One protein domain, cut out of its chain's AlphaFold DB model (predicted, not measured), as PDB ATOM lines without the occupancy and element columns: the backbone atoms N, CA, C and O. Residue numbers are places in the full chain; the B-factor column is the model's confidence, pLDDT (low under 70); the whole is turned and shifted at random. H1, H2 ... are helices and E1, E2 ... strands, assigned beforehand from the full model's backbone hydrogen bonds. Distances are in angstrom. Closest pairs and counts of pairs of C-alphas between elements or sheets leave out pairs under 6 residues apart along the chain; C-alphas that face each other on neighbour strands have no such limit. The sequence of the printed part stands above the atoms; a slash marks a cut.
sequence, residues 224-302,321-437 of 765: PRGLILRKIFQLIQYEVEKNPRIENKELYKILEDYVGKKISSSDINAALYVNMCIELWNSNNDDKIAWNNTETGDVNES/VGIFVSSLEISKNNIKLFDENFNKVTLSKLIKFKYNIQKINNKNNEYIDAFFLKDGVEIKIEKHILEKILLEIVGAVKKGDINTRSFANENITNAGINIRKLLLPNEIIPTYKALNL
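This is residues 224 to 302 and 321 to 437 of the 765 residues of an uncharacterized protein of Entomoplasma somnilux (UniProt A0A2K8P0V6). Five helices meet one after another, H2 with H1, H1 with H3, H3 with H5 and H5 with H6, and the small sheet E3, E4, E5 packs on H3 and the first residues of H5. H1 and H2 lie toward one end; toward the other, H5 and H6 stand side by side as a helical hairpin, and strand E1 of the small hairpin E1 and E2 packs on H6. The printed part has 196 residues, with six named helices and five named strands in the order H1 H2 H3 E1 E2 H4 E3 E4 E5 H5 H6; both sheets, E3 E4 E5 and E1 E2, are antiparallel, and the class is mixed. It is compact, with a radius of gyration of the C-alphas of 17.4 A and spans of 51 by 44 by 29 A.

Start at E3, residues 351 to 355, E4, residues 368 to 374, and E5, residues 377 to 380: they form a meander, each strand the antiparallel neighbour of the one before. Look for N 352 and O 371 at 2.8 A, and for N 377 and O 374 at 2.8 A. H3, residues 265 to 284, makes two layers with this sheet, a helix on one face; its closest C-alphas to E3 are those of Asn 269 and Tyr 355, 6.8 A. H4, residues 347 to 350, stands at the sheet's level, 3.4 A in height on a local plane of just 6 C-alphas. H5, residues 383 to 399, only grazes the sheet with residues 383 to 386. It touches H3 about perpendicular, at 84 degrees, closest at C-alphas 277 and 390, 5.6 A. H6, residues 414 to 423, touches H5 at a shallow tilt of 8 degrees, opposite ways, closest at C-alphas 389 and 419, 5.6 A. In the hairpin of E1, residues 336 to 338, and E2, residues 344 to 346, N 337 and O 345 are 2.8 A apart. H1, residues 225 to 242, touches H3 about perpendicular, at 85 degrees, closest at C-alphas 229 and 271, 4.5 A. H2, residues 248 to 259, touches H1 at a steep tilt of 51 degrees, closest at C-alphas 232 and 255, 7.2 A. Each O i to N i+4 pair is within hydrogen-bond range in H1, H2, H3 and H6, and 12 of 13 in H5; H4 is too short for one.

Find C-alpha 368 at (18.052, 43.708, 98.175), where E4 begins its 19.4 A. H3 runs 28.6 A from C-alpha 265 at (30.504, 37.436, 97.023), H1 26.0 A and H5 24.5 A; H6 ends at C-alpha 423 at (17.758, 58.330, 105.886).

Residues 303 to 320 are not printed; C-alphas 302 and 321 are 9.3 A apart across this cut. The links E3 to E4 and H5 to H6 are long. Of the printed part, mean pLDDT 70.4, 74 residues are under 70, among them 290 to 302 and 425 to 437.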
ATOM      1  N   PRO A 224      33.459  47.139  79.424       54.69
ATOM      2  CA  PRO A 224      33.033  48.072  80.468       54.69
ATOM      3  C   PRO A 224      32.470  47.344  81.695       54.69
ATOM      4  O   PRO A 224      31.603  46.474  81.574       54.69
ATOM      5  N   ARG A 225      32.925  47.712  82.894       65.12
ATOM      6  CA  ARG A 225      32.570  47.039  84.154       65.12
ATOM      7  C   ARG A 225      31.066  46.906  84.409       65.12
ATOM      8  O   ARG A 225      30.659  45.901  84.984       65.12
ATOM      9  N   GLY A 226      30.221  47.846  83.985       68.31
ATOM     10  CA  GLY A 226      28.769  47.708  84.159       68.31
ATOM     11  C   GLY A 226      28.191  46.583  83.302       68.31
ATOM     12  O   GLY A 226      27.396  45.797  83.800       68.31
ATOM     13  N   LEU A 227      28.667  46.430  82.065       67.00
ATOM     14  CA  LEU A 227      28.281  45.346  81.156       67.00
ATOM     15  C   LEU A 227      28.737  43.969  81.684       67.00
ATOM     16  O   LEU A 227      28.015  42.980  81.575       67.00
ATOM     17  N   ILE A 228      29.906  43.919  82.336       69.12
ATOM     18  CA  ILE A 228      30.389  42.737  83.075       69.12
ATOM     19  C   ILE A 228      29.438  42.398  84.240       69.12
ATOM     20  O   ILE A 228      29.035  41.247  84.404       69.12
ATOM     21  N   LEU A 229      29.050  43.397  85.038       76.38
ATOM     22  CA  LEU A 229      28.136  43.224  86.171       76.38
ATOM     23  C   LEU A 229      26.709  42.836  85.731       76.38
ATOM     24  O   LEU A 229      26.083  42.005  86.388       76.38
ATOM     25  N   ARG A 230      26.221  43.360  84.599       78.31
ATOM     26  CA  ARG A 230      24.938  42.983  83.980       78.31
ATOM     27  C   ARG A 230      24.911  41.515  83.559       78.31
ATOM     28  O   ARG A 230      23.951  40.827  83.889       78.31
ATOM     29  N   LYS A 231      25.986  41.009  82.944       71.62
ATOM     30  CA  LYS A 231      26.129  39.577  82.618       71.62
ATOM     31  C   LYS A 231      26.064  38.681  83.856       71.62
ATOM     32  O   LYS A 231      25.337  37.694  83.846       71.62
ATOM     33  N   ILE A 232      26.777  39.036  84.934       77.69
ATOM     34  CA  ILE A 232      26.691  38.299  86.210       77.69
ATOM     35  C   ILE A 232      25.237  38.281  86.707       77.69
ATOM     36  O   ILE A 232      24.743  37.225  87.089       77.69
ATOM     37  N   PHE A 233      24.535  39.419  86.668       84.06
ATOM     38  CA  PHE A 233      23.128  39.491  87.068       84.06
ATOM     39  C   PHE A 233      22.215  38.599  86.209       84.06
ATOM     40  O   PHE A 233      21.439  37.826  86.764       84.06
ATOM     41  N   GLN A 234      22.331  38.662  84.880       79.62
ATOM     42  CA  GLN A 234      21.512  37.879  83.941       79.62
ATOM     43  C   GLN A 234      21.692  36.365  84.130       79.62
ATOM     44  O   GLN A 234      20.710  35.626  84.127       79.62
ATOM     45  N   LEU A 235      22.927  35.903  84.358       78.38
ATOM     46  CA  LEU A 235      23.217  34.491  84.639       78.38
ATOM     47  C   LEU A 235      22.652  34.042  85.992       78.38
ATOM     48  O   LEU A 235      22.091  32.953  86.087       78.38
ATOM     49  N   ILE A 236      22.749  34.889  87.026       84.38
ATOM     50  CA  ILE A 236      22.103  34.624  88.319       84.38
ATOM     51  C   ILE A 236      20.586  34.520  88.145       84.38
ATOM     52  O   ILE A 236      19.988  33.586  88.668       84.38
ATOM     53  N   GLN A 237      19.963  35.454  87.423       83.69
ATOM     54  CA  GLN A 237      18.525  35.423  87.172       83.69
ATOM     55  C   GLN A 237      18.123  34.122  86.469       83.69
ATOM     56  O   GLN A 237      17.264  33.411  86.977       83.69
ATOM     57  N   TYR A 238      18.779  33.771  85.362       81.56
ATOM     58  CA  TYR A 238      18.465  32.560  84.604       81.56
ATOM     59  C   TYR A 238      18.592  31.278  85.445       81.56
ATOM     60  O   TYR A 238      17.664  30.471  85.467       81.56
ATOM     61  N   GLU A 239      19.689  31.095  86.187       82.25
ATOM     62  CA  GLU A 239      19.875  29.883  86.997       82.25
ATOM     63  C   GLU A 239      18.955  29.831  88.234       82.25
ATOM     64  O   GLU A 239      18.600  28.740  88.676       82.25
ATOM     65  N   VAL A 240      18.486  30.969  88.762       83.44
ATOM     66  CA  VAL A 240      17.487  31.007  89.855       83.44
ATOM     67  C   VAL A 240      16.049  30.876  89.331       83.44
ATOM     68  O   VAL A 240      15.193  30.328  90.025       83.44
ATOM     69  N   GLU A 241      15.756  31.291  88.098       80.25
ATOM     70  CA  GLU A 241      14.486  30.990  87.418       80.25
ATOM     71  C   GLU A 241      14.385  29.490  87.083       80.25
ATOM     72  O   GLU A 241      13.352  28.864  87.326       80.25
ATOM     73  N   LYS A 242      15.486  28.898  86.606       81.44
ATOM     74  CA  LYS A 242      15.649  27.474  86.265       81.44
ATOM     75  C   LYS A 242      15.717  26.557  87.492       81.44
ATOM     76  O   LYS A 242      15.123  25.482  87.485       81.44
ATOM     77  N   ASN A 243      16.402  26.981  88.555       83.56
ATOM     78  CA  ASN A 243      16.491  26.279  89.835       83.56
ATOM     79  C   ASN A 243      16.315  27.258  91.019       83.56
ATOM     80  O   ASN A 243      17.297  27.699  91.622       83.56
ATOM     81  N   PRO A 244      15.068  27.538  91.455       80.31
ATOM     82  CA  PRO A 244      14.786  28.456  92.569       80.31
ATOM     83  C   PRO A 244      15.341  28.037  93.942       80.31
ATOM     84  O   PRO A 244      15.175  28.764  94.922       80.31
ATOM     85  N   ARG A 245      15.960  26.854  94.046       81.25
ATOM     86  CA  ARG A 245      16.598  26.329  95.263       81.25
ATOM     87  C   ARG A 245      18.108  26.120  95.114       81.25
ATOM     88  O   ARG A 245      18.699  25.528  96.013       81.25
ATOM     89  N   ILE A 246      18.717  26.609  94.030       83.00
ATOM     90  CA  ILE A 246      20.159  26.505  93.780       83.00
ATOM     91  C   ILE A 246      20.969  26.982  94.992       83.00
ATOM     92  O   ILE A 246      20.695  28.038  95.577       83.00
ATOM     93  N   GLU A 247      21.968  26.198  95.401       84.38
ATOM     94  CA  GLU A 247      22.848  26.619  96.487       84.38
ATOM     95  C   GLU A 247      23.771  27.744  96.013       84.38
ATOM     96  O   GLU A 247      24.323  27.688  94.916       84.38
ATOM     97  N   ASN A 248      24.059  28.721  96.881       81.81
ATOM     98  CA  ASN A 248      25.040  29.769  96.570       81.81
ATOM     99  C   ASN A 248      26.383  29.180  96.095       81.81
ATOM    100  O   ASN A 248      27.009  29.737  95.207       81.81
ATOM    101  N   LYS A 249      26.825  28.043  96.648       84.00
ATOM    102  CA  LYS A 249      28.078  27.382  96.249       84.00
ATOM    103  C   LYS A 249      28.018  26.799  94.828       84.00
ATOM    104  O   LYS A 249      29.017  26.846  94.116       84.00
ATOM    105  N   GLU A 250      26.868  26.263  94.432       84.62
ATOM    106  CA  GLU A 250      26.612  25.726  93.093       84.62
ATOM    107  C   GLU A 250      26.512  26.865  92.071       84.62
ATOM    108  O   GLU A 250      27.250  26.877  91.091       84.62
ATOM    109  N   LEU A 251      25.715  27.894  92.377       83.62
ATOM    110  CA  LEU A 251      25.609  29.115  91.577       83.62
ATOM    111  C   LEU A 251      26.967  29.809  91.392       83.62
ATOM    112  O   LEU A 251      27.292  30.232  90.286       83.62
ATOM    113  N   TYR A 252      27.782  29.914  92.449       83.81
ATOM    114  CA  TYR A 252      29.129  30.481  92.338       83.81
ATOM    115  C   TYR A 252      29.979  29.632  91.391       83.81
ATOM    116  O   TYR A 252      30.652  30.205  90.546       83.81
ATOM    117  N   LYS A 253      29.908  28.293  91.461       82.06
ATOM    118  CA  LYS A 253      30.631  27.423  90.523       82.06
ATOM    119  C   LYS A 253      30.173  27.643  89.078       82.06
ATOM    120  O   LYS A 253      31.028  27.795  88.221       82.06
ATOM    121  N   ILE A 254      28.867  27.729  88.804       80.19
ATOM    122  CA  ILE A 254      28.350  27.990  87.444       80.19
ATOM    123  C   ILE A 254      28.823  29.358  86.929       80.19
ATOM    124  O   ILE A 254      29.245  29.479  85.780       80.19
ATOM    125  N   LEU A 255      28.822  30.388  87.782       76.31
ATOM    126  CA  LEU A 255      29.360  31.702  87.430       76.31
ATOM    127  C   LEU A 255      30.875  31.654  87.187       76.31
ATOM    128  O   LEU A 255      31.337  32.244  86.220       76.31
ATOM    129  N   GLU A 256      31.648  30.944  88.011       75.69
ATOM    130  CA  GLU A 256      33.095  30.755  87.818       75.69
ATOM    131  C   GLU A 256      33.403  29.966  86.534       75.69
ATOM    132  O   GLU A 256      34.308  30.351  85.793       75.69
ATOM    133  N   ASP A 257      32.610  28.935  86.231       70.00
ATOM    134  CA  ASP A 257      32.723  28.089  85.040       70.00
ATOM    135  C   ASP A 257      32.288  28.814  83.749       70.00
ATOM    136  O   ASP A 257      32.805  28.497  82.681       70.00
ATOM    137  N   TYR A 258      31.384  29.802  83.812       69.38
ATOM    138  CA  TYR A 258      31.078  30.688  82.678       69.38
ATOM    139  C   TYR A 258      32.147  31.777  82.518       69.38
ATOM    140  O   TYR A 258      32.627  32.053  81.419       69.38
ATOM    141  N   VAL A 259      32.516  32.431  83.622       65.88
ATOM    142  CA  VAL A 259      33.407  33.599  83.633       65.88
ATOM    143  C   VAL A 259      34.878  33.213  83.433       65.88
ATOM    144  O   VAL A 259      35.679  34.058  83.040       65.88
ATOM    145  N   GLY A 260      35.260  31.964  83.708       61.25
ATOM    146  CA  GLY A 260      36.645  31.488  83.666       61.25
ATOM    147  C   GLY A 260      37.538  32.058  84.773       61.25
ATOM    148  O   GLY A 260      38.767  31.999  84.686       61.25
ATOM    149  N   LYS A 261      36.942  32.654  85.813       68.44
ATOM    150  CA  LYS A 261      37.638  33.228  86.971       68.44
ATOM    151  C   LYS A 261      36.813  33.099  88.232       68.44
ATOM    152  O   LYS A 261      35.594  33.196  88.190       68.44
ATOM    153  N   LYS A 262      37.529  33.015  89.355       75.44
ATOM    154  CA  LYS A 262      36.964  33.033  90.701       75.44
ATOM    155  C   LYS A 262      36.082  34.268  90.927       75.44
ATOM    156  O   LYS A 262      36.555  35.390  90.741       75.44
ATOM    157  N   ILE A 263      34.849  34.055  91.377       73.00
ATOM    158  CA  ILE A 263      33.842  35.086  91.634       73.00
ATOM    159  C   ILE A 263      33.720  35.264  93.144       73.00
ATOM    160  O   ILE A 263      33.444  34.320  93.885       73.00
ATOM    161  N   SER A 264      33.921  36.486  93.635       79.75
ATOM    162  CA  SER A 264      33.687  36.769  95.046       79.75
ATOM    163  C   SER A 264      32.217  37.098  95.303       79.75
ATOM    164  O   SER A 264      31.504  37.638  94.452       79.75
ATOM    165  N   SER A 265      31.783  36.902  96.548       81.56
ATOM    166  CA  SER A 265      30.504  37.436  97.023       81.56
ATOM    167  C   SER A 265      30.406  38.959  96.854       81.56
ATOM    168  O   SER A 265      29.304  39.490  96.749       81.56
ATOM    169  N   SER A 266      31.533  39.683  96.784       81.56
ATOM    170  CA  SER A 266      31.537  41.127  96.531       81.56
ATOM    171  C   SER A 266      31.217  41.483  95.075       81.56
ATOM    172  O   SER A 266      30.561  42.499  94.854       81.56
ATOM    173  N   ASP A 267      31.577  40.632  94.108       79.06
ATOM    174  CA  ASP A 267      31.272  40.830  92.685       79.06
ATOM    175  C   ASP A 267      29.786  40.576  92.409       79.06
ATOM    176  O   ASP A 267      29.127  41.390  91.769       79.06
ATOM    177  N   ILE A 268      29.225  39.514  92.996       85.88
ATOM    178  CA  ILE A 268      27.785  39.214  92.948       85.88
ATOM    179  C   ILE A 268      26.970  40.320  93.635       85.88
ATOM    180  O   ILE A 268      26.014  40.842  93.066       85.88
ATOM    181  N   ASN A 269      27.381  40.756  94.830       87.94
ATOM    182  CA  ASN A 269      26.720  41.858  95.533       87.94
ATOM    183  C   ASN A 269      26.849  43.201  94.786       87.94
ATOM    184  O   ASN A 269      25.966  44.054  94.905       87.94
ATOM    185  N   ALA A 270      27.926  43.407  94.019       83.94
ATOM    186  CA  ALA A 270      28.062  44.551  93.123       83.94
ATOM    187  C   ALA A 270      27.137  44.422  91.905       83.94
ATOM    188  O   ALA A 270      26.476  45.400  91.570       83.94
ATOM    189  N   ALA A 271      27.027  43.235  91.300       85.81
ATOM    190  CA  ALA A 271      26.148  42.970  90.162       85.81
ATOM    191  C   ALA A 271      24.683  43.246  90.508       85.81
ATOM    192  O   ALA A 271      24.047  44.081  89.873       85.81
ATOM    193  N   LEU A 272      24.188  42.645  91.594       89.12
ATOM    194  CA  LEU A 272      22.831  42.854  92.106       89.12
ATOM    195  C   LEU A 272      22.538  44.343  92.374       89.12
ATOM    196  O   LEU A 272      21.503  44.865  91.958       89.12
ATOM    197  N   TYR A 273      23.459  45.038  93.051       90.44
ATOM    198  CA  TYR A 273      23.295  46.447  93.421       90.44
ATOM    199  C   TYR A 273      23.328  47.387  92.208       90.44
ATOM    200  O   TYR A 273      22.450  48.237  92.072       90.44
ATOM    201  N   VAL A 274      24.311  47.231  91.319       87.44
ATOM    202  CA  VAL A 274      24.444  48.059  90.112       87.44
ATOM    203  C   VAL A 274      23.268  47.804  89.162       87.44
ATOM    204  O   VAL A 274      22.739  48.760  88.599       87.44
ATOM    205  N   ASN A 275      22.789  46.557  89.071       88.06
ATOM    206  CA  ASN A 275      21.559  46.219  88.355       88.06
ATOM    207  C   ASN A 275      20.344  46.966  88.911       88.06
ATOM    208  O   ASN A 275      19.659  47.654  88.159       88.06
ATOM    209  N   MET A 276      20.135  46.923  90.233       88.62
ATOM    210  CA  MET A 276      19.016  47.628  90.865       88.62
ATOM    211  C   MET A 276      19.078  49.142  90.614       88.62
ATOM    212  O   MET A 276      18.047  49.751  90.360       88.62
ATOM    213  N   CYS A 277      20.271  49.749  90.638       89.12
ATOM    214  CA  CYS A 277      20.444  51.176  90.350       89.12
ATOM    215  C   CYS A 277      20.009  51.540  88.919       89.12
ATOM    216  O   CYS A 277      19.239  52.480  88.727       89.12
ATOM    217  N   ILE A 278      20.499  50.801  87.919       85.88
ATOM    218  CA  ILE A 278      20.288  51.127  86.502       85.88
ATOM    219  C   ILE A 278      18.882  50.731  86.030       85.88
ATOM    220  O   ILE A 278      18.243  51.520  85.338       85.88
ATOM    221  N   GLU A 279      18.333  49.585  86.444       86.19
ATOM    222  CA  GLU A 279      16.955  49.213  86.081       86.19
ATOM    223  C   GLU A 279      15.906  50.089  86.781       86.19
ATOM    224  O   GLU A 279      14.894  50.449  86.171       86.19
ATOM    225  N   LEU A 280      16.159  50.531  88.020       88.50
ATOM    226  CA  LEU A 280      15.286  51.500  88.687       88.50
ATOM    227  C   LEU A 280      15.338  52.871  87.997       88.50
ATOM    228  O   LEU A 280      14.295  53.482  87.765       88.50
ATOM    229  N   TRP A 281      16.524  53.341  87.601       88.12
ATOM    230  CA  TRP A 281      16.640  54.560  86.798       88.12
ATOM    231  C   TRP A 281      15.891  54.433  85.463       88.12
ATOM    232  O   TRP A 281      15.077  55.297  85.135       88.12
ATOM    233  N   ASN A 282      16.099  53.329  84.737       85.50
ATOM    234  CA  ASN A 282      15.516  53.077  83.416       85.50
ATOM    235  C   ASN A 282      13.992  52.865  83.436       85.50
ATOM    236  O   ASN A 282      13.334  53.087  82.417       85.50
ATOM    237  N   SER A 283      13.416  52.474  84.573       85.12
ATOM    238  CA  SER A 283      11.958  52.399  84.764       85.12
ATOM    239  C   SER A 283      11.319  53.735  85.164       85.12
ATOM    240  O   SER A 283      10.135  53.920  84.903       85.12
ATOM    241  N   ASN A 284      12.081  54.679  85.735       85.38
ATOM    242  CA  ASN A 284      11.562  55.964  86.236       85.38
ATOM    243  C   ASN A 284      11.905  57.192  85.367       85.38
ATOM    244  O   ASN A 284      11.342  58.259  85.592       85.38
ATOM    245  N   ASN A 285      12.823  57.079  84.400       79.69
ATOM    246  CA  ASN A 285      13.286  58.195  83.563       79.69
ATOM    247  C   ASN A 285      13.261  57.811  82.082       79.69
ATOM    248  O   ASN A 285      13.564  56.666  81.749       79.69
ATOM    249  N   ASP A 286      12.982  58.757  81.185       74.88
ATOM    250  CA  ASP A 286      13.045  58.522  79.732       74.88
ATOM    251  C   ASP A 286      14.488  58.396  79.221       74.88
ATOM    252  O   ASP A 286      14.771  57.517  78.406       74.88
ATOM    253  N   ASP A 287      15.414  59.181  79.785       73.62
ATOM    254  CA  ASP A 287      16.862  59.089  79.558       73.62
ATOM    255  C   ASP A 287      17.437  57.771  80.121       73.62
ATOM    256  O   ASP A 287      18.008  57.745  81.219       73.62
ATOM    257  N   LYS A 288      17.288  56.663  79.387       77.00
ATOM    258  CA  LYS A 288      17.808  55.344  79.786       77.00
ATOM    259  C   LYS A 288      19.340  55.345  79.830       77.00
ATOM    260  O   LYS A 288      19.993  55.908  78.957       77.00
ATOM    261  N   ILE A 289      19.922  54.670  80.815       71.50
ATOM    262  CA  ILE A 289      21.349  54.328  80.873       71.50
ATOM    263  C   ILE A 289      21.549  53.011  80.125       71.50
ATOM    264  O   ILE A 289      20.862  52.029  80.420       71.50
ATOM    265  N   ALA A 290      22.501  52.986  79.193       68.31
ATOM    266  CA  ALA A 290      22.891  51.774  78.480       68.31
ATOM    267  C   ALA A 290      24.083  51.092  79.180       68.31
ATOM    268  O   ALA A 290      24.996  51.751  79.683       68.31
ATOM    269  N   TRP A 291      24.072  49.760  79.246       63.75
ATOM    270  CA  TRP A 291      24.977  48.965  80.090       63.75
ATOM    271  C   TRP A 291      26.450  48.995  79.668       63.75
ATOM    272  O   TRP A 291      27.359  48.913  80.500       63.75
ATOM    273  N   ASN A 292      26.682  49.172  78.376       54.38
ATOM    274  CA  ASN A 292      27.970  49.450  77.755       54.38
ATOM    275  C   ASN A 292      28.533  50.836  78.145       54.38
ATOM    276  O   ASN A 292      29.748  50.976  78.275       54.38
ATOM    277  N   ASN A 293      27.689  51.830  78.437       53.91
ATOM    278  CA  ASN A 293      28.086  53.227  78.680       53.91
ATOM    279  C   ASN A 293      28.479  53.476  80.152       53.91
ATOM    280  O   ASN A 293      28.060  54.454  80.775       53.91
ATOM    281  N   THR A 294      29.252  52.551  80.732       47.41
ATOM    282  CA  THR A 294      29.467  52.448  82.187       47.41
ATOM    283  C   THR A 294      30.929  52.512  82.643       47.41
ATOM    284  O   THR A 294      31.190  52.420  83.848       47.41
ATOM    285  N   GLU A 295      31.885  52.730  81.738       49.53
ATOM    286  CA  GLU A 295      33.268  53.135  82.036       49.53
ATOM    287  C   GLU A 295      33.811  54.014  80.901       49.53
ATOM    288  O   GLU A 295      33.734  53.613  79.747       49.53
ATOM    289  N   THR A 296      34.377  55.180  81.250       38.50
ATOM    290  CA  THR A 296      34.856  56.259  80.347       38.50
ATOM    291  C   THR A 296      33.843  56.784  79.319       38.50
ATOM    292  O   THR A 296      33.262  56.030  78.552       38.50
ATOM    293  N   GLY A 297      33.668  58.111  79.270       33.66
ATOM    294  CA  GLY A 297      32.846  58.752  78.239       33.66
ATOM    295  C   GLY A 297      33.273  58.343  76.825       33.66
ATOM    296  O   GLY A 297      34.443  58.030  76.587       33.66
ATOM    297  N   ASP A 298      32.311  58.368  75.907       33.31
ATOM    298  CA  ASP A 298      32.355  57.774  74.567       33.31
ATOM    299  C   ASP A 298      32.333  56.232  74.546       33.31
ATOM    300  O   ASP A 298      33.320  55.558  74.251       33.31
ATOM    301  N   VAL A 299      31.139  55.701  74.798       31.31
ATOM    302  CA  VAL A 299      30.639  54.469  74.181       31.31
ATOM    303  C   VAL A 299      29.270  54.832  73.602       31.31
ATOM    304  O   VAL A 299      28.491  55.454  74.328       31.31
ATOM    305  N   ASN A 300      28.975  54.538  72.324       33.22
ATOM    306  CA  ASN A 300      27.581  54.518  71.840       33.22
ATOM    307  C   ASN A 300      27.354  53.955  70.421       33.22
ATOM    308  O   ASN A 300      27.935  54.425  69.443       33.22
ATOM    309  N   GLU A 301      26.323  53.104  70.330       36.09
ATOM    310  CA  GLU A 301      25.496  52.826  69.139       36.09
ATOM    311  C   GLU A 301      26.187  52.216  67.896       36.09
ATOM    312  O   GLU A 301      26.525  52.916  66.942       36.09
ATOM    313  N   SER A 302      26.251  50.875  67.848       28.97
ATOM    314  CA  SER A 302      26.136  50.118  66.578       28.97
ATOM    315  C   SER A 302      25.788  48.630  66.746       28.97
ATOM    316  O   SER A 302      25.083  48.078  65.906       28.97
ATOM    317  N   VAL A 321      21.061  52.764  72.648       37.69
ATOM    318  CA  VAL A 321      20.705  54.169  72.897       37.69
ATOM    319  C   VAL A 321      20.613  54.410  74.404       37.69
ATOM    320  O   VAL A 321      19.692  53.914  75.057       37.69
ATOM    321  N   GLY A 322      21.543  55.195  74.954       45.44
ATOM    322  CA  GLY A 322      21.475  55.626  76.348       45.44
ATOM    323  C   GLY A 322      22.561  56.604  76.800       45.44
ATOM    324  O   GLY A 322      23.579  56.817  76.137       45.44
ATOM    325  N   ILE A 323      22.332  57.204  77.968       43.97
ATOM    326  CA  ILE A 323      23.243  58.136  78.647       43.97
ATOM    327  C   ILE A 323      24.365  57.412  79.411       43.97
ATOM    328  O   ILE A 323      24.232  56.248  79.789       43.97
ATOM    329  N   PHE A 324      25.469  58.123  79.659       59.75
ATOM    330  CA  PHE A 324      26.634  57.623  80.394       59.75
ATOM    331  C   PHE A 324      26.486  57.792  81.917       59.75
ATOM    332  O   PHE A 324      26.197  58.891  82.389       59.75
ATOM    333  N   VAL A 325      26.752  56.725  82.679       64.44
ATOM    334  CA  VAL A 325      26.867  56.716  84.154       64.44
ATOM    335  C   VAL A 325      27.850  55.611  84.542       64.44
ATOM    336  O   VAL A 325      27.569  54.440  84.276       64.44
ATOM    337  N   SER A 326      28.992  55.911  85.180       67.75
ATOM    338  CA  SER A 326      29.952  54.834  85.447       67.75
ATOM    339  C   SER A 326      29.516  53.903  86.579       67.75
ATOM    340  O   SER A 326      29.203  54.336  87.686       67.75
ATOM    341  N   SER A 327      29.621  52.593  86.336       71.94
ATOM    342  CA  SER A 327      29.427  51.541  87.349       71.94
ATOM    343  C   SER A 327      30.422  51.630  88.521       71.94
ATOM    344  O   SER A 327      30.120  51.179  89.628       71.94
ATOM    345  N   LEU A 328      31.592  52.246  88.302       72.19
ATOM    346  CA  LEU A 328      32.538  52.599  89.360       72.19
ATOM    347  C   LEU A 328      32.047  53.791  90.192       72.19
ATOM    348  O   LEU A 328      32.280  53.821  91.398       72.19
ATOM    349  N   GLU A 329      31.370  54.757  89.577       73.00
ATOM    350  CA  GLU A 329      30.932  55.994  90.233       73.00
ATOM    351  C   GLU A 329      29.703  55.758  91.119       73.00
ATOM    352  O   GLU A 329      29.701  56.165  92.279       73.00
ATOM    353  N   ILE A 330      28.724  54.973  90.651       81.00
ATOM    354  CA  ILE A 330      27.569  54.554  91.473       81.00
ATOM    355  C   ILE A 330      27.909  53.481  92.527       81.00
ATOM    356  O   ILE A 330      27.034  53.059  93.283       81.00
ATOM    357  N   SER A 331      29.163  53.026  92.624       82.00
ATOM    358  CA  SER A 331      29.581  52.023  93.612       82.00
ATOM    359  C   SER A 331      29.401  52.517  95.051       82.00
ATOM    360  O   SER A 331      29.975  53.530  95.459       82.00
ATOM    361  N   LYS A 332      28.703  51.731  95.884       83.81
ATOM    362  CA  LYS A 332      28.468  52.024  97.314       83.81
ATOM    363  C   LYS A 332      29.728  52.197  98.180       83.81
ATOM    364  O   LYS A 332      29.627  52.672  99.307       83.81
ATOM    365  N   ASN A 333      30.903  51.807  97.683       77.94
ATOM    366  CA  ASN A 333      32.184  52.050  98.357       77.94
ATOM    367  C   ASN A 333      32.833  53.385  97.958       77.94
ATOM    368  O   ASN A 333      33.682  53.880  98.695       77.94
ATOM    369  N   ASN A 334      32.437  53.963  96.822       72.31
ATOM    370  CA  ASN A 334      33.024  55.183  96.270       72.31
ATOM    371  C   ASN A 334      32.149  56.415  96.561       72.31
ATOM    372  O   ASN A 334      32.680  57.496  96.812       72.31
ATOM    373  N   ILE A 335      30.825  56.237  96.619       74.88
ATOM    374  CA  ILE A 335      29.877  57.250  97.101       74.88
ATOM    375  C   ILE A 335      30.199  57.592  98.562       74.88
ATOM    376  O   ILE A 335      30.196  56.708  99.426       74.88
ATOM    377  N   LYS A 336      30.436  58.880  98.843       71.88
ATOM    378  CA  LYS A 336      30.629  59.421 100.197       71.88
ATOM    379  C   LYS A 336      29.459  60.315 100.610       71.88
ATOM    380  O   LYS A 336      28.927  61.062  99.798       71.88
ATOM    381  N   LEU A 337      29.089  60.231 101.883       72.94
ATOM    382  CA  LEU A 337      27.946  60.893 102.512       72.94
ATOM    383  C   LEU A 337      28.325  61.374 103.920       72.94
ATOM    384  O   LEU A 337      29.373  60.998 104.449       72.94
ATOM    385  N   PHE A 338      27.456  62.180 104.526       69.75
ATOM    386  CA  PHE A 338      27.522  62.506 105.950       69.75
ATOM    387  C   PHE A 338      26.791  61.450 106.786       69.75
ATOM    388  O   PHE A 338      25.689  61.040 106.417       69.75
ATOM    389  N   ASP A 339      27.380  61.051 107.915       69.12
ATOM    390  CA  ASP A 339      26.676  60.304 108.961       69.12
ATOM    391  C   ASP A 339      25.774  61.217 109.821       69.12
ATOM    392  O   ASP A 339      25.532  62.393 109.512       69.12
ATOM    393  N   GLU A 340      25.229  60.652 110.897       66.25
ATOM    394  CA  GLU A 340      24.446  61.389 111.890       66.25
ATOM    395  C   GLU A 340      25.255  62.510 112.570       66.25
ATOM    396  O   GLU A 340      24.752  63.619 112.730       66.25
ATOM    397  N   ASN A 341      26.543  62.263 112.826       66.12
ATOM    398  CA  ASN A 341      27.509  63.169 113.453       66.12
ATOM    399  C   ASN A 341      28.237  64.097 112.450       66.12
ATOM    400  O   ASN A 341      29.189  64.782 112.820       66.12
ATOM    401  N   PHE A 342      27.801  64.138 111.185       60.62
ATOM    402  CA  PHE A 342      28.400  64.906 110.082       60.62
ATOM    403  C   PHE A 342      29.841  64.508 109.689       60.62
ATOM    404  O   PHE A 342      30.536  65.267 109.009       60.62
ATOM    405  N   ASN A 343      30.279  63.283 109.997       66.69
ATOM    406  CA  ASN A 343      31.522  62.719 109.463       66.69
ATOM    407  C   ASN A 343      31.352  62.247 108.010       66.69
ATOM    408  O   ASN A 343      30.324  61.680 107.632       66.69
ATOM    409  N   LYS A 344      32.402  62.407 107.193       69.56
ATOM    410  CA  LYS A 344      32.444  61.973 105.784       69.56
ATOM    411  C   LYS A 344      32.756  60.472 105.669       69.56
ATOM    412  O   LYS A 344      33.917  60.065 105.689       69.56
ATOM    413  N   VAL A 345      31.724  59.648 105.496       75.38
ATOM    414  CA  VAL A 345      31.805  58.174 105.408       75.38
ATOM    415  C   VAL A 345      31.335  57.647 104.045       75.38
ATOM    416  O   VAL A 345      30.768  58.389 103.250       75.38
ATOM    417  N   THR A 346      31.593  56.375 103.725       79.31
ATOM    418  CA  THR A 346      31.088  55.748 102.487       79.31
ATOM    419  C   THR A 346      29.636  55.297 102.648       79.31
ATOM    420  O   THR A 346      29.215  54.940 103.749       79.31
ATOM    421  N   LEU A 347      28.873  55.233 101.553       83.69
ATOM    422  CA  LEU A 347      27.500  54.706 101.560       83.69
ATOM    423  C   LEU A 347      27.429  53.297 102.182       83.69
ATOM    424  O   LEU A 347      26.518  53.009 102.949       83.69
ATOM    425  N   SER A 348      28.432  52.451 101.933       85.81
ATOM    426  CA  SER A 348      28.580  51.117 102.531       85.81
ATOM    427  C   SER A 348      28.849  51.079 104.043       85.81
ATOM    428  O   SER A 348      28.750  50.001 104.629       85.81
ATOM    429  N   LYS A 349      29.178  52.214 104.678       84.19
ATOM    430  CA  LYS A 349      29.269  52.357 106.144       84.19
ATOM    431  C   LYS A 349      27.969  52.857 106.782       84.19
ATOM    432  O   LYS A 349      27.769  52.601 107.960       84.19
ATOM    433  N   LEU A 350      27.103  53.540 106.026       82.12
ATOM    434  CA  LEU A 350      25.787  54.002 106.500       82.12
ATOM    435  C   LEU A 350      24.685  52.980 106.243       82.12
ATOM    436  O   LEU A 350      23.835  52.755 107.100       82.12
ATOM    437  N   ILE A 351      24.692  52.377 105.052       86.12
ATOM    438  CA  ILE A 351      23.688  51.412 104.618       86.12
ATOM    439  C   ILE A 351      24.331  50.035 104.472       86.12
ATOM    440  O   ILE A 351      25.123  49.767 103.560       86.12
ATOM    441  N   LYS A 352      23.919  49.118 105.345       89.62
ATOM    442  CA  LYS A 352      24.199  47.691 105.232       89.62
ATOM    443  C   LYS A 352      23.185  47.056 104.283       89.62
ATOM    444  O   LYS A 352      22.038  46.802 104.641       89.62
ATOM    445  N   PHE A 353      23.623  46.790 103.058       89.25
ATOM    446  CA  PHE A 353      22.848  46.047 102.062       89.25
ATOM    447  C   PHE A 353      22.985  44.539 102.310       89.25
ATOM    448  O   PHE A 353      24.103  44.015 102.296       89.25
ATOM    449  N   LYS A 354      21.860  43.847 102.511       89.56
ATOM    450  CA  LYS A 354      21.750  42.383 102.531       89.56
ATOM    451  C   LYS A 354      21.102  41.931 101.225       89.56
ATOM    452  O   LYS A 354      20.134  42.528 100.765       89.56
ATOM    453  N   TYR A 355      21.640  40.872 100.638       87.94
ATOM    454  CA  TYR A 355      21.252  40.390  99.317       87.94
ATOM    455  C   TYR A 355      20.583  39.027  99.460       87.94
ATOM    456  O   TYR A 355      21.099  38.165 100.172       87.94
ATOM    457  N   ASN A 356      19.448  38.832  98.795       85.88
ATOM    458  CA  ASN A 356      18.757  37.550  98.750       85.88
ATOM    459  C   ASN A 356      18.492  37.158  97.294       85.88
ATOM    460  O   ASN A 356      17.507  37.569  96.686       85.88
ATOM    461  N   ILE A 357      19.401  36.337  96.771       82.50
ATOM    462  CA  ILE A 357      19.414  35.839  95.394       82.50
ATOM    463  C   ILE A 357      18.116  35.091  95.042       82.50
ATOM    464  O   ILE A 357      17.589  35.265  93.949       82.50
ATOM    465  N   GLN A 358      17.520  34.355  95.985       79.06
ATOM    466  CA  GLN A 358      16.294  33.576  95.755       79.06
ATOM    467  C   GLN A 358      15.046  34.445  95.494       79.06
ATOM    468  O   GLN A 358      14.025  33.930  95.047       79.06
ATOM    469  N   LYS A 359      15.107  35.762  95.746       77.75
ATOM    470  CA  LYS A 359      14.015  36.708  95.449       77.75
ATOM    471  C   LYS A 359      14.078  37.317  94.039       77.75
ATOM    472  O   LYS A 359      13.211  38.122  93.709       77.75
ATOM    473  N   ILE A 360      15.085  36.998  93.218       75.19
ATOM    474  CA  ILE A 360      15.272  37.629  91.893       75.19
ATOM    475  C   ILE A 360      14.104  37.323  90.940       75.19
ATOM    476  O   ILE A 360      13.721  38.186  90.156       75.19
ATOM    477  N   ASN A 361      13.450  36.168  91.098       61.78
ATOM    478  CA  ASN A 361      12.288  35.765  90.295       61.78
ATOM    479  C   ASN A 361      11.051  36.674  90.505       61.78
ATOM    480  O   ASN A 361      10.095  36.610  89.727       61.78
ATOM    481  N   ASN A 362      11.045  37.541  91.526       54.06
ATOM    482  CA  ASN A 362      10.031  38.585  91.679       54.06
ATOM    483  C   ASN A 362      10.418  39.809  90.832       54.06
ATOM    484  O   ASN A 362      11.393  40.494  91.149       54.06
ATOM    485  N   LYS A 363       9.568  40.175  89.857       54.50
ATOM    486  CA  LYS A 363       9.677  41.352  88.949       54.50
ATOM    487  C   LYS A 363       9.725  42.740  89.630       54.50
ATOM    488  O   LYS A 363       9.559  43.765  88.982       54.50
ATOM    489  N   ASN A 364       9.924  42.770  90.942       59.41
ATOM    490  CA  ASN A 364       9.781  43.914  91.829       59.41
ATOM    491  C   ASN A 364      11.124  44.381  92.434       59.41
ATOM    492  O   ASN A 364      11.101  45.197  93.354       59.41
ATOM    493  N   ASN A 365      12.276  43.852  92.003       64.44
ATOM    494  CA  ASN A 365      13.610  44.165  92.554       64.44
ATOM    495  C   ASN A 365      13.747  43.927  94.077       64.44
ATOM    496  O   ASN A 365      14.434  44.651  94.791       64.44
ATOM    497  N   GLU A 366      13.090  42.886  94.597       74.69
ATOM    498  CA  GLU A 366      13.008  42.591  96.041       74.69
ATOM    499  C   GLU A 366      14.234  41.852  96.610       74.69
ATOM    500  O   GLU A 366      14.281  41.533  97.800       74.69
ATOM    501  N   TYR A 367      15.241  41.600  95.771       84.56
ATOM    502  CA  TYR A 367      16.458  40.848  96.087       84.56
ATOM    503  C   TYR A 367      17.513  41.636  96.894       84.56
ATOM    504  O   TYR A 367      18.565  41.082  97.226       84.56
ATOM    505  N   ILE A 368      17.237  42.897  97.256       88.50
ATOM    506  CA  ILE A 368      18.052  43.708  98.175       88.50
ATOM    507  C   ILE A 368      17.188  44.219  99.335       88.50
ATOM    508  O   ILE A 368      16.246  44.981  99.141       88.50
ATOM    509  N   ASP A 369      17.564  43.848 100.559       88.56
ATOM    510  CA  ASP A 369      17.071  44.447 101.801       88.56
ATOM    511  C   ASP A 369      18.153  45.402 102.349       88.56
ATOM    512  O   ASP A 369      19.320  45.022 102.473       88.56
ATOM    513  N   ALA A 370      17.796  46.641 102.694       89.94
ATOM    514  CA  ALA A 370      18.743  47.660 103.159       89.94
ATOM    515  C   ALA A 370      18.486  48.069 104.619       89.94
ATOM    516  O   ALA A 370      17.339  48.160 105.055       89.94
ATOM    517  N   PHE A 371      19.559  48.322 105.370       89.44
ATOM    518  CA  PHE A 371      19.510  48.688 106.788       89.44
ATOM    519  C   PHE A 371      20.409  49.896 107.045       89.44
ATOM    520  O   PHE A 371      21.590  49.858 106.702       89.44
ATOM    521  N   PHE A 372      19.865  50.953 107.640       85.06
ATOM    522  CA  PHE A 372      20.624  52.090 108.144       85.06
ATOM    523  C   PHE A 372      21.268  51.713 109.482       85.06
ATOM    524  O   PHE A 372      20.633  51.062 110.314       85.06
ATOM    525  N   LEU A 373      22.528  52.095 109.674       75.25
ATOM    526  CA  LEU A 373      23.276  51.861 110.906       75.25
ATOM    527  C   LEU A 373      23.258  53.137 111.757       75.25
ATOM    528  O   LEU A 373      23.936  54.099 111.408       75.25
ATOM    529  N   LYS A 374      22.497  53.122 112.859       71.44
ATOM    530  CA  LYS A 374      22.431  54.205 113.860       71.44
ATOM    531  C   LYS A 374      22.851  53.651 115.216       71.44
ATOM    532  O   LYS A 374      22.301  52.630 115.622       71.44
ATOM    533  N   ASP A 375      23.843  54.244 115.879       67.81
ATOM    534  CA  ASP A 375      24.354  53.778 117.188       67.81
ATOM    535  C   ASP A 375      24.701  52.262 117.254       67.81
ATOM    536  O   ASP A 375      24.625  51.617 118.299       67.81
ATOM    537  N   GLY A 376      25.060  51.654 116.115       66.25
ATOM    538  CA  GLY A 376      25.318  50.209 115.981       66.25
ATOM    539  C   GLY A 376      24.077  49.322 115.768       66.25
ATOM    540  O   GLY A 376      24.224  48.121 115.540       66.25
ATOM    541  N   VAL A 377      22.869  49.889 115.782       74.44
ATOM    542  CA  VAL A 377      21.592  49.200 115.528       74.44
ATOM    543  C   VAL A 377      21.264  49.190 114.029       74.44
ATOM    544  O   VAL A 377      21.396  50.199 113.338       74.44
ATOM    545  N   GLU A 378      20.799  48.045 113.515       85.25
ATOM    546  CA  GLU A 378      20.331  47.890 112.129       85.25
ATOM    547  C   GLU A 378      18.848  48.273 111.980       85.25
ATOM    548  O   GLU A 378      17.955  47.438 112.137       85.25
ATOM    549  N   ILE A 379      18.573  49.525 111.616       84.81
ATOM    550  CA  ILE A 379      17.218  50.011 111.319       84.81
ATOM    551  C   ILE A 379      16.881  49.665 109.864       84.81
ATOM    552  O   ILE A 379      17.572  50.106 108.946       84.81
ATOM    553  N   LYS A 380      15.824  48.884 109.608       87.69
ATOM    554  CA  LYS A 380      15.442  48.540 108.227       87.69
ATOM    555  C   LYS A 380      14.958  49.781 107.466       87.69
ATOM    556  O   LYS A 380      14.044  50.463 107.911       87.69
ATOM    557  N   ILE A 381      15.533  50.021 106.289       86.50
ATOM    558  CA  ILE A 381      15.096  51.063 105.356       86.50
ATOM    559  C   ILE A 381      13.915  50.518 104.548       86.50
ATOM    560  O   ILE A 381      13.977  49.411 104.005       86.50
ATOM    561  N   GLU A 382      12.835  51.291 104.449       85.81
ATOM    562  CA  GLU A 382      11.704  50.926 103.598       85.81
ATOM    563  C   GLU A 382      12.083  50.925 102.114       85.81
ATOM    564  O   GLU A 382      12.820  51.791 101.639       85.81
ATOM    565  N   LYS A 383      11.510  49.984 101.354       85.00
ATOM    566  CA  LYS A 383      11.783  49.805  99.919       85.00
ATOM    567  C   LYS A 383      11.629  51.111  99.127       85.00
ATOM    568  O   LYS A 383      12.525  51.486  98.381       85.00
ATOM    569  N   HIS A 384      10.552  51.847  99.391       85.56
ATOM    570  CA  HIS A 384      10.232  53.105  98.714       85.56
ATOM    571  C   HIS A 384      11.221  54.252  99.040       85.56
ATOM    572  O   HIS A 384      11.319  55.229  98.297       85.56
ATOM    573  N   ILE A 385      11.946  54.159 100.164       85.19
ATOM    574  CA  ILE A 385      13.005  55.098 100.563       85.19
ATOM    575  C   ILE A 385      14.324  54.683  99.907       85.19
ATOM    576  O   ILE A 385      15.014  55.527  99.334       85.19
ATOM    577  N   LEU A 386      14.644  53.383  99.922       87.75
ATOM    578  CA  LEU A 386      15.787  52.815  99.205       87.75
ATOM    579  C   LEU A 386      15.736  53.173  97.711       87.75
ATOM    580  O   LEU A 386      16.731  53.639  97.167       87.75
ATOM    581  N   GLU A 387      14.579  53.027  97.067       89.00
ATOM    582  CA  GLU A 387      14.379  53.381  95.658       89.00
ATOM    583  C   GLU A 387      14.698  54.865  95.386       89.00
ATOM    584  O   GLU A 387      15.486  55.176  94.493       89.00
ATOM    585  N   LYS A 388      14.189  55.787  96.217       88.12
ATOM    586  CA  LYS A 388      14.517  57.224  96.126       88.12
ATOM    587  C   LYS A 388      16.015  57.495  96.315       88.12
ATOM    588  O   LYS A 388      16.571  58.327  95.603       88.12
ATOM    589  N   ILE A 389      16.676  56.789  97.236       87.12
ATOM    590  CA  ILE A 389      18.125  56.910  97.470       87.12
ATOM    591  C   ILE A 389      18.918  56.464  96.234       87.12
ATOM    592  O   ILE A 389      19.836  57.171  95.819       87.12
ATOM    593  N   LEU A 390      18.568  55.327  95.621       89.00
ATOM    594  CA  LEU A 390      19.261  54.827  94.428       89.00
ATOM    595  C   LEU A 390      19.040  55.737  93.206       89.00
ATOM    596  O   LEU A 390      19.987  55.989  92.461       89.00
ATOM    597  N   LEU A 391      17.834  56.291  93.029       88.31
ATOM    598  CA  LEU A 391      17.552  57.277  91.977       88.31
ATOM    599  C   LEU A 391      18.367  58.569  92.153       88.31
ATOM    600  O   LEU A 391      18.958  59.045  91.183       88.31
ATOM    601  N   GLU A 392      18.454  59.106  93.374       85.69
ATOM    602  CA  GLU A 392      19.247  60.311  93.663       85.69
ATOM    603  C   GLU A 392      20.751  60.061  93.441       85.69
ATOM    604  O   GLU A 392      21.433  60.904  92.863       85.69
ATOM    605  N   ILE A 393      21.266  58.878  93.809       85.00
ATOM    606  CA  ILE A 393      22.652  58.449  93.532       85.00
ATOM    607  C   ILE A 393      22.953  58.461  92.028       85.00
ATOM    608  O   ILE A 393      23.939  59.062  91.596       85.00
ATOM    609  N   VAL A 394      22.115  57.800  91.224       84.81
ATOM    610  CA  VAL A 394      22.325  57.687  89.774       84.81
ATOM    611  C   VAL A 394      22.187  59.055  89.099       84.81
ATOM    612  O   VAL A 394      23.027  59.431  88.280       84.81
ATOM    613  N   GLY A 395      21.183  59.841  89.501       81.81
ATOM    614  CA  GLY A 395      20.971  61.200  89.009       81.81
ATOM    615  C   GLY A 395      22.106  62.163  89.362       81.81
ATOM    616  O   GLY A 395      22.392  63.065  88.577       81.81
ATOM    617  N   ALA A 396      22.776  61.968  90.499       75.75
ATOM    618  CA  ALA A 396      23.937  62.752  90.906       75.75
ATOM    619  C   ALA A 396      25.195  62.395  90.100       75.75
ATOM    620  O   ALA A 396      25.881  63.286  89.603       75.75
ATOM    621  N   VAL A 397      25.472  61.101  89.897       75.44
ATOM    622  CA  VAL A 397      26.589  60.668  89.040       75.44
ATOM    623  C   VAL A 397      26.390  61.160  87.602       75.44
ATOM    624  O   VAL A 397      27.309  61.755  87.045       75.44
ATOM    625  N   LYS A 398      25.175  61.046  87.038       74.50
ATOM    626  CA  LYS A 398      24.821  61.600  85.712       74.50
ATOM    627  C   LYS A 398      25.162  63.094  85.569       74.50
ATOM    628  O   LYS A 398      25.555  63.531  84.493       74.50
ATOM    629  N   LYS A 399      24.986  63.883  86.634       69.94
ATOM    630  CA  LYS A 399      25.247  65.336  86.654       69.94
ATOM    631  C   LYS A 399      26.713  65.702  86.915       69.94
ATOM    632  O   LYS A 399      27.056  66.876  86.836       69.94
ATOM    633  N   GLY A 400      27.562  64.734  87.272       62.47
ATOM    634  CA  GLY A 400      28.904  64.996  87.799       62.47
ATOM    635  C   GLY A 400      28.927  65.466  89.262       62.47
ATOM    636  O   GLY A 400      30.000  65.759  89.783       62.47
ATOM    637  N   ASP A 401      27.777  65.479  89.952       61.25
ATOM    638  CA  ASP A 401      27.649  65.866  91.367       61.25
ATOM    639  C   ASP A 401      28.409  64.907  92.313       61.25
ATOM    640  O   ASP A 401      28.650  65.242  93.474       61.25
ATOM    641  N   ILE A 402      28.776  63.702  91.857       62.47
ATOM    642  CA  ILE A 402      29.585  62.725  92.606       62.47
ATOM    643  C   ILE A 402      30.687  62.175  91.686       62.47
ATOM    644  O   ILE A 402      30.529  61.138  91.048       62.47
ATOM    645  N   ASN A 403      31.821  62.878  91.622       52.06
ATOM    646  CA  ASN A 403      33.013  62.443  90.887       52.06
ATOM    647  C   ASN A 403      33.938  61.606  91.793       52.06
ATOM    648  O   ASN A 403      34.285  62.034  92.896       52.06
ATOM    649  N   THR A 404      34.366  60.426  91.331       51.66
ATOM    650  CA  THR A 404      35.203  59.502  92.121       51.66
ATOM    651  C   THR A 404      36.701  59.569  91.825       51.66
ATOM    652  O   THR A 404      37.464  58.823  92.436       51.66
ATOM    653  N   ARG A 405      37.154  60.411  90.885       43.78
ATOM    654  CA  ARG A 405      38.572  60.475  90.469       43.78
ATOM    655  C   ARG A 405      39.438  61.420  91.311       43.78
ATOM    656  O   ARG A 405      40.659  61.362  91.192       43.78
ATOM    657  N   SER A 406      38.850  62.237  92.187       40.31
ATOM    658  CA  SER A 406      39.580  63.090  93.135       40.31
ATOM    659  C   SER A 406      38.969  63.028  94.541       40.31
ATOM    660  O   SER A 406      37.792  63.311  94.760       40.31
ATOM    661  N   PHE A 407      39.784  62.664  95.536       45.03
ATOM    662  CA  PHE A 407      39.351  62.472  96.929       45.03
ATOM    663  C   PHE A 407      39.241  63.784  97.738       45.03
ATOM    664  O   PHE A 407      39.435  63.767  98.952       45.03
ATOM    665  N   ALA A 408      38.921  64.906  97.086       40.56
ATOM    666  CA  ALA A 408      38.816  66.214  97.731       40.56
ATOM    667  C   ALA A 408      37.767  66.232  98.862       40.56
ATOM    668  O   ALA A 408      36.751  65.512  98.843       40.56
ATOM    669  N   ASN A 409      38.007  67.064  99.876       38.47
ATOM    670  CA  ASN A 409      37.117  67.145 101.030       38.47
ATOM    671  C   ASN A 409      35.812  67.879 100.689       38.47
ATOM    672  O   ASN A 409      34.762  67.442 101.166       38.47
ATOM    673  N   GLU A 410      35.840  68.862  99.784       45.31
ATOM    674  CA  GLU A 410      34.667  69.667  99.402       45.31
ATOM    675  C   GLU A 410      33.530  68.885  98.718       45.31
ATOM    676  O   GLU A 410      32.378  69.309  98.773       45.31
ATOM    677  N   ASN A 411      33.817  67.729  98.103       45.94
ATOM    678  CA  ASN A 411      32.889  67.005  97.219       45.94
ATOM    679  C   ASN A 411      31.749  66.256  97.961       45.94
ATOM    680  O   ASN A 411      31.628  65.039  97.827       45.94
ATOM    681  N   ILE A 412      30.936  66.935  98.780       52.72
ATOM    682  CA  ILE A 412      29.611  66.449  99.213       52.72
ATOM    683  C   ILE A 412      28.561  67.441  98.717       52.72
ATOM    684  O   ILE A 412      28.335  68.500  99.296       52.72
ATOM    685  N   THR A 413      27.932  67.081  97.606       55.69
ATOM    686  CA  THR A 413      26.965  67.904  96.877       55.69
ATOM    687  C   THR A 413      25.549  67.799  97.446       55.69
ATOM    688  O   THR A 413      25.258  67.008  98.349       55.69
ATOM    689  N   ASN A 414      24.628  68.592  96.885       60.22
ATOM    690  CA  ASN A 414      23.215  68.611  97.276       60.22
ATOM    691  C   ASN A 414      22.554  67.219  97.239       60.22
ATOM    692  O   ASN A 414      21.707  66.937  98.086       60.22
ATOM    693  N   ALA A 415      22.984  66.330  96.337       60.97
ATOM    694  CA  ALA A 415      22.531  64.943  96.298       60.97
ATOM    695  C   ALA A 415      22.887  64.163  97.577       60.97
ATOM    696  O   ALA A 415      22.040  63.475  98.140       60.97
ATOM    697  N   GLY A 416      24.104  64.330  98.106       66.81
ATOM    698  CA  GLY A 416      24.504  63.712  99.374       66.81
ATOM    699  C   GLY A 416      23.671  64.207 100.564       66.81
ATOM    700  O   GLY A 416      23.312  63.428 101.448       66.81
ATOM    701  N   ILE A 417      23.283  65.486 100.545       67.75
ATOM    702  CA  ILE A 417      22.370  66.080 101.532       67.75
ATOM    703  C   ILE A 417      20.948  65.512 101.375       67.75
ATOM    704  O   ILE A 417      20.286  65.226 102.373       67.75
ATOM    705  N   ASN A 418      20.466  65.315 100.145       71.38
ATOM    706  CA  ASN A 418      19.156  64.719  99.880       71.38
ATOM    707  C   ASN A 418      19.098  63.236 100.282       71.38
ATOM    708  O   ASN A 418      18.120  62.815 100.897       71.38
ATOM    709  N   ILE A 419      20.168  62.470 100.055       73.81
ATOM    710  CA  ILE A 419      20.285  61.091 100.548       73.81
ATOM    711  C   ILE A 419      20.280  61.064 102.088       73.81
ATOM    712  O   ILE A 419      19.568  60.243 102.667       73.81
ATOM    713  N   ARG A 420      20.963  62.000 102.777       72.50
ATOM    714  CA  ARG A 420      20.865  62.116 104.251       72.50
ATOM    715  C   ARG A 420      19.432  62.420 104.710       72.50
ATOM    716  O   ARG A 420      18.994  61.810 105.676       72.50
ATOM    717  N   LYS A 421      18.673  63.288 104.021       73.56
ATOM    718  CA  LYS A 421      17.248  63.557 104.348       73.56
ATOM    719  C   LYS A 421      16.370  62.311 104.252       73.56
ATOM    720  O   LYS A 421      15.461  62.155 105.055       73.56
ATOM    721  N   LEU A 422      16.623  61.444 103.270       77.88
ATOM    722  CA  LEU A 422      15.863  60.205 103.086       77.88
ATOM    723  C   LEU A 422      16.156  59.176 104.192       77.88
ATOM    724  O   LEU A 422      15.271  58.404 104.546       77.88
ATOM    725  N   LEU A 423      17.367  59.187 104.758       71.94
ATOM    726  CA  LEU A 423      17.758  58.330 105.886       71.94
ATOM    727  C   LEU A 423      17.349  58.901 107.254       71.94
ATOM    728  O   LEU A 423      17.000  58.145 108.156       71.94
ATOM    729  N   LEU A 424      17.409  60.224 107.413       70.25
ATOM    730  CA  LEU A 424      17.272  60.940 108.685       70.25
ATOM    731  C   LEU A 424      16.278  62.115 108.536       70.25
ATOM    732  O   LEU A 424      16.683  63.276 108.618       70.25
ATOM    733  N   PRO A 425      14.976  61.847 108.289       56.53
ATOM    734  CA  PRO A 425      14.002  62.871 107.893       56.53
ATOM    735  C   PRO A 425      13.604  63.846 109.009       56.53
ATOM    736  O   PRO A 425      13.200  64.968 108.716       56.53
ATOM    737  N   ASN A 426      13.723  63.429 110.275       45.12
ATOM    738  CA  ASN A 426      13.310  64.216 111.445       45.12
ATOM    739  C   ASN A 426      14.477  64.931 112.146       45.12
ATOM    740  O   ASN A 426      14.250  65.704 113.074       45.12
ATOM    741  N   GLU A 427      15.723  64.679 111.739       44.81
ATOM    742  CA  GLU A 427      16.865  65.420 112.270       44.81
ATOM    743  C   GLU A 427      16.934  66.794 111.598       44.81
ATOM    744  O   GLU A 427      16.933  66.899 110.369       44.81
ATOM    745  N   ILE A 428      17.033  67.858 112.402       35.78
ATOM    746  CA  ILE A 428      17.285  69.204 111.883       35.78
ATOM    747  C   ILE A 428      18.660  69.185 111.220       35.78
ATOM    748  O   ILE A 428      19.685  69.224 111.894       35.78
ATOM    749  N   ILE A 429      18.683  69.152 109.888       35.56
ATOM    750  CA  ILE A 429      19.908  69.386 109.130       35.56
ATOM    751  C   ILE A 429      20.315  70.841 109.400       35.56
ATOM    752  O   ILE A 429      19.605  71.744 108.940       35.56
ATOM    753  N   PRO A 430      21.431  71.105 110.114       32.88
ATOM    754  CA  PRO A 430      21.948  72.457 110.243       32.88
ATOM    755  C   PRO A 430      22.239  72.938 108.826       32.88
ATOM    756  O   PRO A 430      22.849  72.207 108.045       32.88
ATOM    757  N   THR A 431      21.732  74.115 108.460       32.31
ATOM    758  CA  THR A 431      21.449  74.457 107.058       32.31
ATOM    759  C   THR A 431      22.705  74.804 106.242       32.31
ATOM    760  O   THR A 431      22.852  75.910 105.721       32.31
ATOM    761  N   TYR A 432      23.592  73.822 106.063       33.56
ATOM    762  CA  TYR A 432      24.694  73.754 105.103       33.56
ATOM    763  C   TYR A 432      24.157  73.625 103.675       33.56
ATOM    764  O   TYR A 432      24.474  72.716 102.911       33.56
ATOM    765  N   LYS A 433      23.317  74.586 103.299       30.56
ATOM    766  CA  LYS A 433      22.915  74.804 101.924       30.56
ATOM    767  C   LYS A 433      24.053  75.577 101.261       30.56
ATOM    768  O   LYS A 433      24.152  76.797 101.401       30.56
ATOM    769  N   ALA A 434      24.938  74.848 100.584       29.53
ATOM    770  CA  ALA A 434      25.831  75.416  99.582       29.53
ATOM    771  C   ALA A 434      24.942  75.970  98.455       29.53
ATOM    772  O   ALA A 434      24.434  75.230  97.611       29.53
ATOM    773  N   LEU A 435      24.626  77.264  98.548       26.12
ATOM    774  CA  LEU A 435      23.564  77.909  97.782       26.12
ATOM    775  C   LEU A 435      24.025  78.297  96.373       26.12
ATOM    776  O   LEU A 435      24.093  79.472  96.029       26.12
ATOM    777  N   ASN A 436      24.228  77.289  95.524       27.42
ATOM    778  CA  ASN A 436      24.146  77.474  94.077       27.42
ATOM    779  C   ASN A 436      22.673  77.710  93.689       27.42
ATOM    780  O   ASN A 436      21.984  76.801  93.229       27.42
ATOM    781  N   LEU A 437      22.178  78.929  93.921       26.39
ATOM    782  CA  LEU A 437      20.951  79.446  93.317       26.39
ATOM    783  C   LEU A 437      21.313  80.334  92.128       26.39
ATOM    784  O   LEU A 437      22.123  81.249  92.250       26.39
TER     785      LEU A 437